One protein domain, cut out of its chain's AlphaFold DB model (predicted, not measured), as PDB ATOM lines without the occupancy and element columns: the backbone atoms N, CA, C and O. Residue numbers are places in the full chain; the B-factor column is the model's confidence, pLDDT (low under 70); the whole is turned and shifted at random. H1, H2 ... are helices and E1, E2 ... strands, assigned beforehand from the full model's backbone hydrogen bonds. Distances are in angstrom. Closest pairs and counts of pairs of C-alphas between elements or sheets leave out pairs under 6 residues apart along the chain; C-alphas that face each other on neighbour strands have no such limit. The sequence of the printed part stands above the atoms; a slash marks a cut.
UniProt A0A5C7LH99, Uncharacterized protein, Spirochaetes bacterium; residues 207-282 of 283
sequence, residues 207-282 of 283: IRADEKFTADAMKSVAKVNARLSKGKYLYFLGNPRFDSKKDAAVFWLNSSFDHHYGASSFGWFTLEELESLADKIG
ATOM      1  N   ILE A 207     166.452 134.731  82.352       78.94
ATOM      2  CA  ILE A 207     165.273 135.593  82.223       78.94
ATOM      3  C   ILE A 207     164.131 135.118  83.135       78.94
ATOM      4  O   ILE A 207     163.530 135.923  83.841       78.94
ATOM      5  N   ARG A 208     163.822 133.817  83.158       80.31
ATOM      6  CA  ARG A 208     162.765 133.250  84.017       80.31
ATOM      7  C   ARG A 208     163.094 133.407  85.502       80.31
ATOM      8  O   ARG A 208     162.187 133.627  86.308       80.31
ATOM      9  N   ALA A 209     164.366 133.280  85.875       78.75
ATOM     10  CA  ALA A 209     164.821 133.512  87.240       78.75
ATOM     11  C   ALA A 209     164.626 134.981  87.649       78.75
ATOM     12  O   ALA A 209     164.101 135.237  88.733       78.75
ATOM     13  N   ASP A 210     164.958 135.928  86.766       76.38
ATOM     14  CA  ASP A 210     164.733 137.361  86.983       76.38
ATOM     15  C   ASP A 210     163.237 137.719  87.051       76.38
ATOM     16  O   ASP A 210     162.802 138.421  87.966       76.38
ATOM     17  N   GLU A 211     162.409 137.159  86.158       77.25
ATOM     18  CA  GLU A 211     160.944 137.290  86.204       77.25
ATOM     19  C   GLU A 211     160.386 136.801  87.544       77.25
ATOM     20  O   GLU A 211     159.537 137.456  88.155       77.25
ATOM     21  N   LYS A 212     160.861 135.641  88.014       79.94
ATOM     22  CA  LYS A 212     160.438 135.057  89.287       79.94
ATOM     23  C   LYS A 212     160.863 135.930  90.463       79.94
ATOM     24  O   LYS A 212     160.027 136.217  91.319       79.94
ATOM     25  N   PHE A 213     162.123 136.360  90.493       81.81
ATOM     26  CA  PHE A 213     162.637 137.277  91.506       81.81
ATOM     27  C   PHE A 213     161.800 138.558  91.549       81.81
ATOM     28  O   PHE A 213     161.291 138.928  92.606       81.81
ATOM     29  N   THR A 214     161.575 139.177  90.389       78.25
ATOM     30  CA  THR A 214     160.764 140.387  90.252       78.25
ATOM     31  C   THR A 214     159.341 140.166  90.749       78.25
ATOM     32  O   THR A 214     158.840 140.956  91.543       78.25
ATOM     33  N   ALA A 215     158.678 139.081  90.343       77.81
ATOM     34  CA  ALA A 215     157.315 138.790  90.774       77.81
ATOM     35  C   ALA A 215     157.213 138.580  92.292       77.81
ATOM     36  O   ALA A 215     156.258 139.047  92.913       77.81
ATOM     37  N   ASP A 216     158.179 137.887  92.896       83.25
ATOM     38  CA  ASP A 216     158.186 137.613  94.332       83.25
ATOM     39  C   ASP A 216     158.521 138.880  95.147       83.25
ATOM     40  O   ASP A 216     157.833 139.175  96.127       83.25
ATOM     41  N   ALA A 217     159.466 139.706  94.690       81.38
ATOM     42  CA  ALA A 217     159.768 141.008  95.287       81.38
ATOM     43  C   ALA A 217     158.618 142.022  95.116       81.38
ATOM     44  O   ALA A 217     158.288 142.754  96.043       81.38
ATOM     45  N   MET A 218     157.921 142.036  93.978       78.44
ATOM     46  CA  MET A 218     156.760 142.917  93.789       78.44
ATOM     47  C   MET A 218     155.563 142.515  94.664       78.44
ATOM     48  O   MET A 218     154.779 143.375  95.068       78.44
ATOM     49  N   LYS A 219     155.420 141.227  95.012       85.31
ATOM     50  CA  LYS A 219     154.420 140.785  96.001       85.31
ATOM     51  C   LYS A 219     154.729 141.321  97.398       85.31
ATOM     52  O   LYS A 219     153.787 141.679  98.103       85.31
ATOM     53  N   SER A 220     156.001 141.384  97.803       86.50
ATOM     54  CA  SER A 220     156.363 141.857  99.146       86.50
ATOM     55  C   SER A 220     156.082 143.352  99.324       86.50
ATOM     56  O   SER A 220     155.582 143.753 100.372       86.50
ATOM     57  N   VAL A 221     156.270 144.160  98.276       83.94
ATOM     58  CA  VAL A 221     155.966 145.605  98.300       83.94
ATOM     59  C   VAL A 221     154.521 145.950  97.935       83.94
ATOM     60  O   VAL A 221     154.156 147.124  97.943       83.94
ATOM     61  N   ALA A 222     153.661 144.968  97.644       84.88
ATOM     62  CA  ALA A 222     152.297 145.222  97.170       84.88
ATOM     63  C   ALA A 222     151.469 146.075  98.148       84.88
ATOM     64  O   ALA A 222     150.713 146.947  97.720       84.88
ATOM     65  N   LYS A 223     151.635 145.857  99.460       86.69
ATOM     66  CA  LYS A 223     150.959 146.653 100.497       86.69
ATOM     67  C   LYS A 223     151.428 148.105 100.498       86.69
ATOM     68  O   LYS A 223     150.596 149.000 100.582       86.69
ATOM     69  N   VAL A 224     152.734 148.332 100.381       86.94
ATOM     70  CA  VAL A 224     153.312 149.681 100.351       86.94
ATOM     71  C   VAL A 224     152.917 150.406  99.076       86.94
ATOM     72  O   VAL A 224     152.460 151.539  99.141       86.94
ATOM     73  N   ASN A 225     152.973 149.726  97.932       80.88
ATOM     74  CA  ASN A 225     152.511 150.278  96.664       80.88
ATOM     75  C   ASN A 225     151.038 150.727  96.740       80.88
ATOM     76  O   ASN A 225     150.698 151.818  96.297       80.88
ATOM     77  N   ALA A 226     150.174 149.925  97.374       81.38
ATOM     78  CA  ALA A 226     148.762 150.258  97.577       81.38
ATOM     79  C   ALA A 226     148.512 151.398  98.585       81.38
ATOM     80  O   ALA A 226     147.428 151.981  98.587       81.38
ATOM     81  N   ARG A 227     149.470 151.685  99.473       82.12
ATOM     82  CA  ARG A 227     149.444 152.858 100.359       82.12
ATOM     83  C   ARG A 227     149.876 154.101  99.594       82.12
ATOM     84  O   ARG A 227     149.120 155.062  99.518       82.12
ATOM     85  N   LEU A 228     151.035 154.033  98.934       76.25
ATOM     86  CA  LEU A 228     151.575 155.114  98.107       76.25
ATOM     87  C   LEU A 228     150.575 155.574  97.035       76.25
ATOM     88  O   LEU A 228     150.409 156.774  96.841       76.25
ATOM     89  N   SER A 229     149.837 154.651  96.407       71.81
ATOM     90  CA  SER A 229     148.828 154.984  95.390       71.81
ATOM     91  C   SER A 229     147.596 155.733  95.917       71.81
ATOM     92  O   SER A 229     146.855 156.307  95.123       71.81
ATOM     93  N   LYS A 230     147.355 155.736  97.236       75.00
ATOM     94  CA  LYS A 230     146.294 156.531  97.885       75.00
ATOM     95  C   LYS A 230     146.770 157.924  98.296       75.00
ATOM     96  O   LYS A 230     145.968 158.729  98.769       75.00
ATOM     97  N   GLY A 231     148.069 158.187  98.173       69.69
ATOM     98  CA  GLY A 231     148.659 159.476  98.474       69.69
ATOM     99  C   GLY A 231     148.223 160.572  97.513       69.69
ATOM    100  O   GLY A 231     147.671 160.326  96.446       69.69
ATOM    101  N   LYS A 232     148.514 161.821  97.887       68.44
ATOM    102  CA  LYS A 232     148.262 162.994  97.032       68.44
ATOM    103  C   LYS A 232     149.222 163.105  95.840       68.44
ATOM    104  O   LYS A 232     148.994 163.934  94.968       68.44
ATOM    105  N   TYR A 233     150.300 162.326  95.833       69.56
ATOM    106  CA  TYR A 233     151.379 162.416  94.854       69.56
ATOM    107  C   TYR A 233     151.468 161.139  94.032       69.56
ATOM    108  O   TYR A 233     151.083 160.063  94.490       69.56
ATOM    109  N   LEU A 234     152.008 161.265  92.822       63.53
ATOM    110  CA  LEU A 234     152.292 160.122  91.973       63.53
ATOM    111  C   LEU A 234     153.541 159.422  92.477       63.53
ATOM    112  O   LEU A 234     154.576 160.063  92.665       63.53
ATOM    113  N   TYR A 235     153.442 158.109  92.632       68.75
ATOM    114  CA  TYR A 235     154.566 157.243  92.941       68.75
ATOM    115  C   TYR A 235     154.634 156.133  91.904       68.75
ATOM    116  O   TYR A 235     153.631 155.498  91.582       68.75
ATOM    117  N   PHE A 236     155.836 155.894  91.405       71.00
ATOM    118  CA  PHE A 236     156.153 154.778  90.539       71.00
ATOM    119  C   PHE A 236     157.226 153.927  91.211       71.00
ATOM    120  O   PHE A 236     158.273 154.441  91.610       71.00
ATOM    121  N   LEU A 237     156.962 152.624  91.314       71.62
ATOM    122  CA  LEU A 237     157.937 151.630  91.742       71.62
ATOM    123  C   LEU A 237     158.426 150.852  90.521       71.62
ATOM    124  O   LEU A 237     157.664 150.113  89.897       71.62
ATOM    125  N   GLY A 238     159.701 151.037  90.190       66.81
ATOM    126  CA  GLY A 238     160.380 150.312  89.123       66.81
ATOM    127  C   GLY A 238     160.722 148.873  89.502       66.81
ATOM    128  O   GLY A 238     160.533 148.442  90.642       66.81
ATOM    129  N   ASN A 239     161.266 148.132  88.532       71.31
ATOM    130  CA  ASN A 239     161.675 146.747  88.754       71.31
ATOM    131  C   ASN A 239     162.712 146.652  89.888       71.31
ATOM    132  O   ASN A 239     163.633 147.477  89.953       71.31
ATOM    133  N   PRO A 240     162.577 145.652  90.771       80.19
ATOM    134  CA  PRO A 240     163.510 145.448  91.857       80.19
ATOM    135  C   PRO A 240     164.862 144.986  91.328       80.19
ATOM    136  O   PRO A 240     164.969 144.368  90.271       80.19
ATOM    137  N   ARG A 241     165.900 145.221  92.120       83.44
ATOM    138  CA  ARG A 241     167.200 144.571  91.953       83.44
ATOM    139  C   ARG A 241     167.733 144.144  93.307       83.44
ATOM    140  O   ARG A 241     167.343 144.700  94.332       83.44
ATOM    141  N   PHE A 242     168.648 143.188  93.313       87.62
ATOM    142  CA  PHE A 242     169.390 142.866  94.520       87.62
ATOM    143  C   PHE A 242     170.522 143.882  94.727       87.62
ATOM    144  O   PHE A 242     171.314 144.123  93.813       87.62
ATOM    145  N   ASP A 243     170.589 144.494  95.907       89.75
ATOM    146  CA  ASP A 243     171.689 145.370  96.308       89.75
ATOM    147  C   ASP A 243     172.582 144.632  97.304       89.75
ATOM    148  O   ASP A 243     172.196 144.397  98.448       89.75
ATOM    149  N   SER A 244     173.796 144.283  96.877       90.50
ATOM    150  CA  SER A 244     174.752 143.544  97.705       90.50
ATOM    151  C   SER A 244     175.282 144.337  98.900       90.50
ATOM    152  O   SER A 244     175.772 143.734  99.848       90.50
ATOM    153  N   LYS A 245     175.198 145.674  98.888       92.31
ATOM    154  CA  LYS A 245     175.609 146.500 100.034       92.31
ATOM    155  C   LYS A 245     174.546 146.516 101.123       92.31
ATOM    156  O   LYS A 245     174.891 146.618 102.295       92.31
ATOM    157  N   LYS A 246     173.271 146.461 100.727       89.81
ATOM    158  CA  LYS A 246     172.127 146.400 101.647       89.81
ATOM    159  C   LYS A 246     171.696 144.965 101.971       89.81
ATOM    160  O   LYS A 246     170.836 144.795 102.824       89.81
ATOM    161  N   ASP A 247     172.271 143.975 101.284       93.50
ATOM    162  CA  ASP A 247     171.906 142.552 101.348       93.50
ATOM    163  C   ASP A 247     170.388 142.325 101.207       93.50
ATOM    164  O   ASP A 247     169.763 141.537 101.911       93.50
ATOM    165  N   ALA A 248     169.764 143.100 100.317       93.75
ATOM    166  CA  ALA A 248     168.315 143.173 100.209       93.75
ATOM    167  C   ALA A 248     167.862 143.497  98.784       93.75
ATOM    168  O   ALA A 248     168.589 144.089  97.981       93.75
ATOM    169  N   ALA A 249     166.607 143.153  98.487       90.69
ATOM    170  CA  ALA A 249     165.926 143.686  97.317       90.69
ATOM    171  C   ALA A 249     165.667 145.188  97.515       90.69
ATOM    172  O   ALA A 249     165.114 145.610  98.534       90.69
ATOM    173  N   VAL A 250     166.053 145.979  96.520       88.12
ATOM    174  CA  VAL A 250     165.787 147.415  96.456       88.12
ATOM    175  C   VAL A 250     164.909 147.739  95.260       88.12
ATOM    176  O   VAL A 250     164.996 147.100  94.210       88.12
ATOM    177  N   PHE A 251     164.091 148.769  95.412       84.44
ATOM    178  CA  PHE A 251     163.071 149.198  94.469       84.44
ATOM    179  C   PHE A 251     163.344 150.646  94.085       84.44
ATOM    180  O   PHE A 251     163.608 151.482  94.952       84.44
ATOM    181  N   TRP A 252     163.309 150.946  92.789       80.81
ATOM    182  CA  TRP A 252     163.437 152.323  92.329       80.81
ATOM    183  C   TRP A 252     162.121 153.043  92.578       80.81
ATOM    184  O   TRP A 252     161.119 152.707  91.953       80.81
ATOM    185  N   LEU A 253     162.123 154.026  93.466       78.00
ATOM    186  CA  LEU A 253     161.013 154.948  93.615       78.00
ATOM    187  C   LEU A 253     161.262 156.159  92.721       78.00
ATOM    188  O   LEU A 253     162.335 156.759  92.768       78.00
ATOM    189  N   ASN A 254     160.257 156.527  91.939       70.12
ATOM    190  CA  ASN A 254     160.150 157.839  91.321       70.12
ATOM    191  C   ASN A 254     158.859 158.493  91.815       70.12
ATOM    192  O   ASN A 254     157.854 157.796  91.980       70.12
ATOM    193  N   SER A 255     158.867 159.798  92.067       69.06
ATOM    194  CA  SER A 255     157.665 160.479  92.530       69.06
ATOM    195  C   SER A 255     157.526 161.895  91.993       69.06
ATOM    196  O   SER A 255     158.508 162.561  91.682       69.06
ATOM    197  N   SER A 256     156.287 162.379  91.931       57.47
ATOM    198  CA  SER A 256     155.986 163.778  91.599       57.47
ATOM    199  C   SER A 256     156.167 164.731  92.791       57.47
ATOM    200  O   SER A 256     155.720 165.873  92.741       57.47
ATOM    201  N   PHE A 257     156.755 164.266  93.899       60.69
ATOM    202  CA  PHE A 257     156.846 164.997  95.170       60.69
ATOM    203  C   PHE A 257     157.926 166.099  95.168       60.69
ATOM    204  O   PHE A 257     158.037 166.867  96.126       60.69
ATOM    205  N   ASP A 258     158.713 166.205  94.095       49.81
ATOM    206  CA  ASP A 258     160.047 166.819  94.087       49.81
ATOM    207  C   ASP A 258     160.106 168.357  94.211       49.81
ATOM    208  O   ASP A 258     161.158 168.959  93.996       49.81
ATOM    209  N   HIS A 259     159.018 169.041  94.587       46.00
ATOM    210  CA  HIS A 259     158.985 170.512  94.606       46.00
ATOM    211  C   HIS A 259     158.601 171.188  95.929       46.00
ATOM    212  O   HIS A 259     158.749 172.409  96.015       46.00
ATOM    213  N   HIS A 260     158.161 170.477  96.978       44.62
ATOM    214  CA  HIS A 260     157.614 171.168  98.166       44.62
ATOM    215  C   HIS A 260     158.248 170.867  99.535       44.62
ATOM    216  O   HIS A 260     158.060 171.684 100.434       44.62
ATOM    217  N   TYR A 261     159.036 169.795  99.728       48.22
ATOM    218  CA  TYR A 261     159.441 169.396 101.098       48.22
ATOM    219  C   TYR A 261     160.885 168.888 101.310       48.22
ATOM    220  O   TYR A 261     161.182 168.362 102.378       48.22
ATOM    221  N   GLY A 262     161.812 169.056 100.360       47.44
ATOM    222  CA  GLY A 262     163.256 168.873 100.623       47.44
ATOM    223  C   GLY A 262     163.740 167.445 100.940       47.44
ATOM    224  O   GLY A 262     164.895 167.279 101.329       47.44
ATOM    225  N   ALA A 263     162.905 166.417 100.766       51.88
ATOM    226  CA  ALA A 263     163.330 165.018 100.791       51.88
ATOM    227  C   ALA A 263     163.582 164.540  99.357       51.88
ATOM    228  O   ALA A 263     162.714 164.709  98.504       51.88
ATOM    229  N   SER A 264     164.751 163.945  99.097       53.44
ATOM    230  CA  SER A 264     165.076 163.311  97.814       53.44
ATOM    231  C   SER A 264     164.009 162.267  97.485       53.44
ATOM    232  O   SER A 264     163.936 161.221  98.132       53.44
ATOM    233  N   SER A 265     163.147 162.595  96.527       61.12
ATOM    234  CA  SER A 265     161.888 161.889  96.285       61.12
ATOM    235  C   SER A 265     161.992 160.811  95.196       61.12
ATOM    236  O   SER A 265     160.991 160.274  94.715       61.12
ATOM    237  N   PHE A 266     163.234 160.472  94.844       73.62
ATOM    238  CA  PHE A 266     163.615 159.453  93.881       73.62
ATOM    239  C   PHE A 266     164.859 158.694  94.367       73.62
ATOM    240  O   PHE A 266     165.731 159.268  95.020       73.62
ATOM    241  N   GLY A 267     164.959 157.399  94.061       79.12
ATOM    242  CA  GLY A 267     166.115 156.591  94.460       79.12
ATOM    243  C   GLY A 267     165.819 155.107  94.651       79.12
ATOM    244  O   GLY A 267     164.707 154.644  94.424       79.12
ATOM    245  N   TRP A 268     166.837 154.355  95.076       84.94
ATOM    246  CA  TRP A 268     166.715 152.933  95.408       84.94
ATOM    247  C   TRP A 268     166.440 152.747  96.899       84.94
ATOM    248  O   TRP A 268     167.295 153.061  97.731       84.94
ATOM    249  N   PHE A 269     165.280 152.179  97.214       88.31
ATOM    250  CA  PHE A 269     164.807 151.968  98.579       88.31
ATOM    251  C   PHE A 269     164.624 150.479  98.875       88.31
ATOM    252  O   PHE A 269     164.160 149.732  98.016       88.31
ATOM    253  N   THR A 270     164.961 150.035 100.081       93.94
ATOM    254  CA  THR A 270     164.509 148.736 100.601       93.94
ATOM    255  C   THR A 270     163.010 148.791 100.907       93.94
ATOM    256  O   THR A 270     162.418 149.870 100.976       93.94
ATOM    257  N   LEU A 271     162.381 147.632 101.126       93.50
ATOM    258  CA  LEU A 271     160.988 147.581 101.581       93.50
ATOM    259  C   LEU A 271     160.786 148.384 102.882       93.50
ATOM    260  O   LEU A 271     159.858 149.180 102.958       93.50
ATOM    261  N   GLU A 272     161.682 148.238 103.858       93.19
ATOM    262  CA  GLU A 272     161.614 148.960 105.138       93.19
ATOM    263  C   GLU A 272     161.724 150.482 104.955       93.19
ATOM    264  O   GLU A 272     160.991 151.255 105.573       93.19
ATOM    265  N   GLU A 273     162.615 150.937 104.068       91.69
ATOM    266  CA  GLU A 273     162.752 152.361 103.766       91.69
ATOM    267  C   GLU A 273     161.500 152.905 103.049       91.69
ATOM    268  O   GLU A 273     161.076 154.027 103.334       91.69
ATOM    269  N   LEU A 274     160.875 152.112 102.166       89.44
ATOM    270  CA  LEU A 274     159.603 152.466 101.524       89.44
ATOM    271  C   LEU A 274     158.443 152.526 102.528       89.44
ATOM    272  O   LEU A 274     157.619 153.435 102.443       89.44
ATOM    273  N   GLU A 275     158.372 151.590 103.477       91.12
ATOM    274  CA  GLU A 275     157.379 151.608 104.560       91.12
ATOM    275  C   GLU A 275     157.535 152.862 105.422       91.12
ATOM    276  O   GLU A 275     156.565 153.591 105.632       91.12
ATOM    277  N   SER A 276     158.770 153.179 105.825       88.75
ATOM    278  CA  SER A 276     159.073 154.394 106.585       88.75
ATOM    279  C   SER A 276     158.720 155.665 105.813       88.75
ATOM    280  O   SER A 276     158.242 156.639 106.401       88.75
ATOM    281  N   LEU A 277     158.949 155.684 104.498       84.69
ATOM    282  CA  LEU A 277     158.556 156.808 103.658       84.69
ATOM    283  C   LEU A 277     157.033 156.962 103.617       84.69
ATOM    284  O   LEU A 277     156.554 158.072 103.834       84.69
ATOM    285  N   ALA A 278     156.294 155.871 103.387       83.38
ATOM    286  CA  ALA A 278     154.832 155.872 103.369       83.38
ATOM    287  C   ALA A 278     154.247 156.388 104.698       83.38
ATOM    288  O   ALA A 278     153.366 157.248 104.695       83.38
ATOM    289  N   ASP A 279     154.807 155.957 105.832       86.00
ATOM    290  CA  ASP A 279     154.425 156.457 107.158       86.00
ATOM    291  C   ASP A 279     154.668 157.972 107.294       86.00
ATOM    292  O   ASP A 279     153.791 158.707 107.749       86.00
ATOM    293  N   LYS A 280     155.842 158.465 106.869       81.94
ATOM    294  CA  LYS A 280     156.219 159.890 106.971       81.94
ATOM    295  C   LYS A 280     155.321 160.809 106.151       81.94
ATOM    296  O   LYS A 280     155.067 161.935 106.572       81.94
ATOM    297  N   ILE A 281     154.870 160.354 104.985       75.75
ATOM    298  CA  ILE A 281     153.981 161.134 104.109       75.75
ATOM    299  C   ILE A 281     152.493 160.928 104.435       75.75
ATOM    300  O   ILE A 281     151.644 161.557 103.804       75.75
ATOM    301  N   GLY A 282     152.179 160.089 105.429       71.50
ATOM    302  CA  GLY A 282     150.828 159.892 105.953       71.50
ATOM    303  C   GLY A 282     149.898 159.097 105.033       71.50
ATOM    304  O   GLY A 282     148.713 159.431 104.961       71.50
TER     305      GLY A 282
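Overview. This is residues 207 to 282 of the 283 residues of an uncharacterized protein of Spirochaetes bacterium (UniProt A0A5C7LH99). A small, strongly twisted sheet is built along one long strand, E3, with H3 packed over it along E4 and H2 side by side with H3. H1 crosses E3 near its beginning, and the long loop of residues 256 to 266 lies towards the other end of the longest axis. The 76 printed residues hold three named helices and four named strands, in the order H1 H2 E1 E2 E3 E4 H3, mixed in class. The branched sheet is antiparallel; the whole is compact, with a radius of gyration of the C-alphas of 12.6 A, yet elongated, spanning 40 by 25 by 18 A.

Arrangement. E3, residues 248 to 255, has E1, residues 235 to 237, and E2, residues 241 to 243, on one side and E4, residues 267 to 270, on the other side. N 236 and O 254 are 2.8 A apart, N 250 and O 241 2.8 A, and N 251 and O 269 2.8 A, each within hydrogen-bond range. E2, E3 and E4 form a meander, each strand the antiparallel neighbour of the one before. H3, residues 271 to 280, is on the sheet at a height of 9.9 A, along E4 at 12 degrees on the local plane; its closest C-alphas to E3 are Leu 271 and Val 250, 7.0 A. H2, residues 222 to 228, only grazes the sheet and touches H3 at a shallow tilt of 28 degrees, the same way; the closest C-alphas, of Val 224 and Glu 275, are 6.2 A apart. H1, residues 207 to 220, is on the sheet and runs across E3 at 72 degrees on the local plane; the closest C-alphas, of Ala 217 and Ala 249, are 7.0 A apart. In H1, H2 and H3 every O i to N i+4 pair is within hydrogen-bond range.

Along the chain. E3 measures 21.7 A from C-alpha 248 to C-alpha 255, H1 20.1 A and H3 14.3 A. H1 begins at C-alpha 207 (165.273, 135.593, 82.223), and H3 ends at C-alpha 280 (156.219, 159.890, 106.971).

Size, cuts and confidence. The C-alphas farthest apart, of Arg 208 and His 260, are 40.8 A apart. The printed part has no cut, and the link from E3 to E4 is long. pLDDT is under 70 at residues 231 to 235, 238 and 255 to 265.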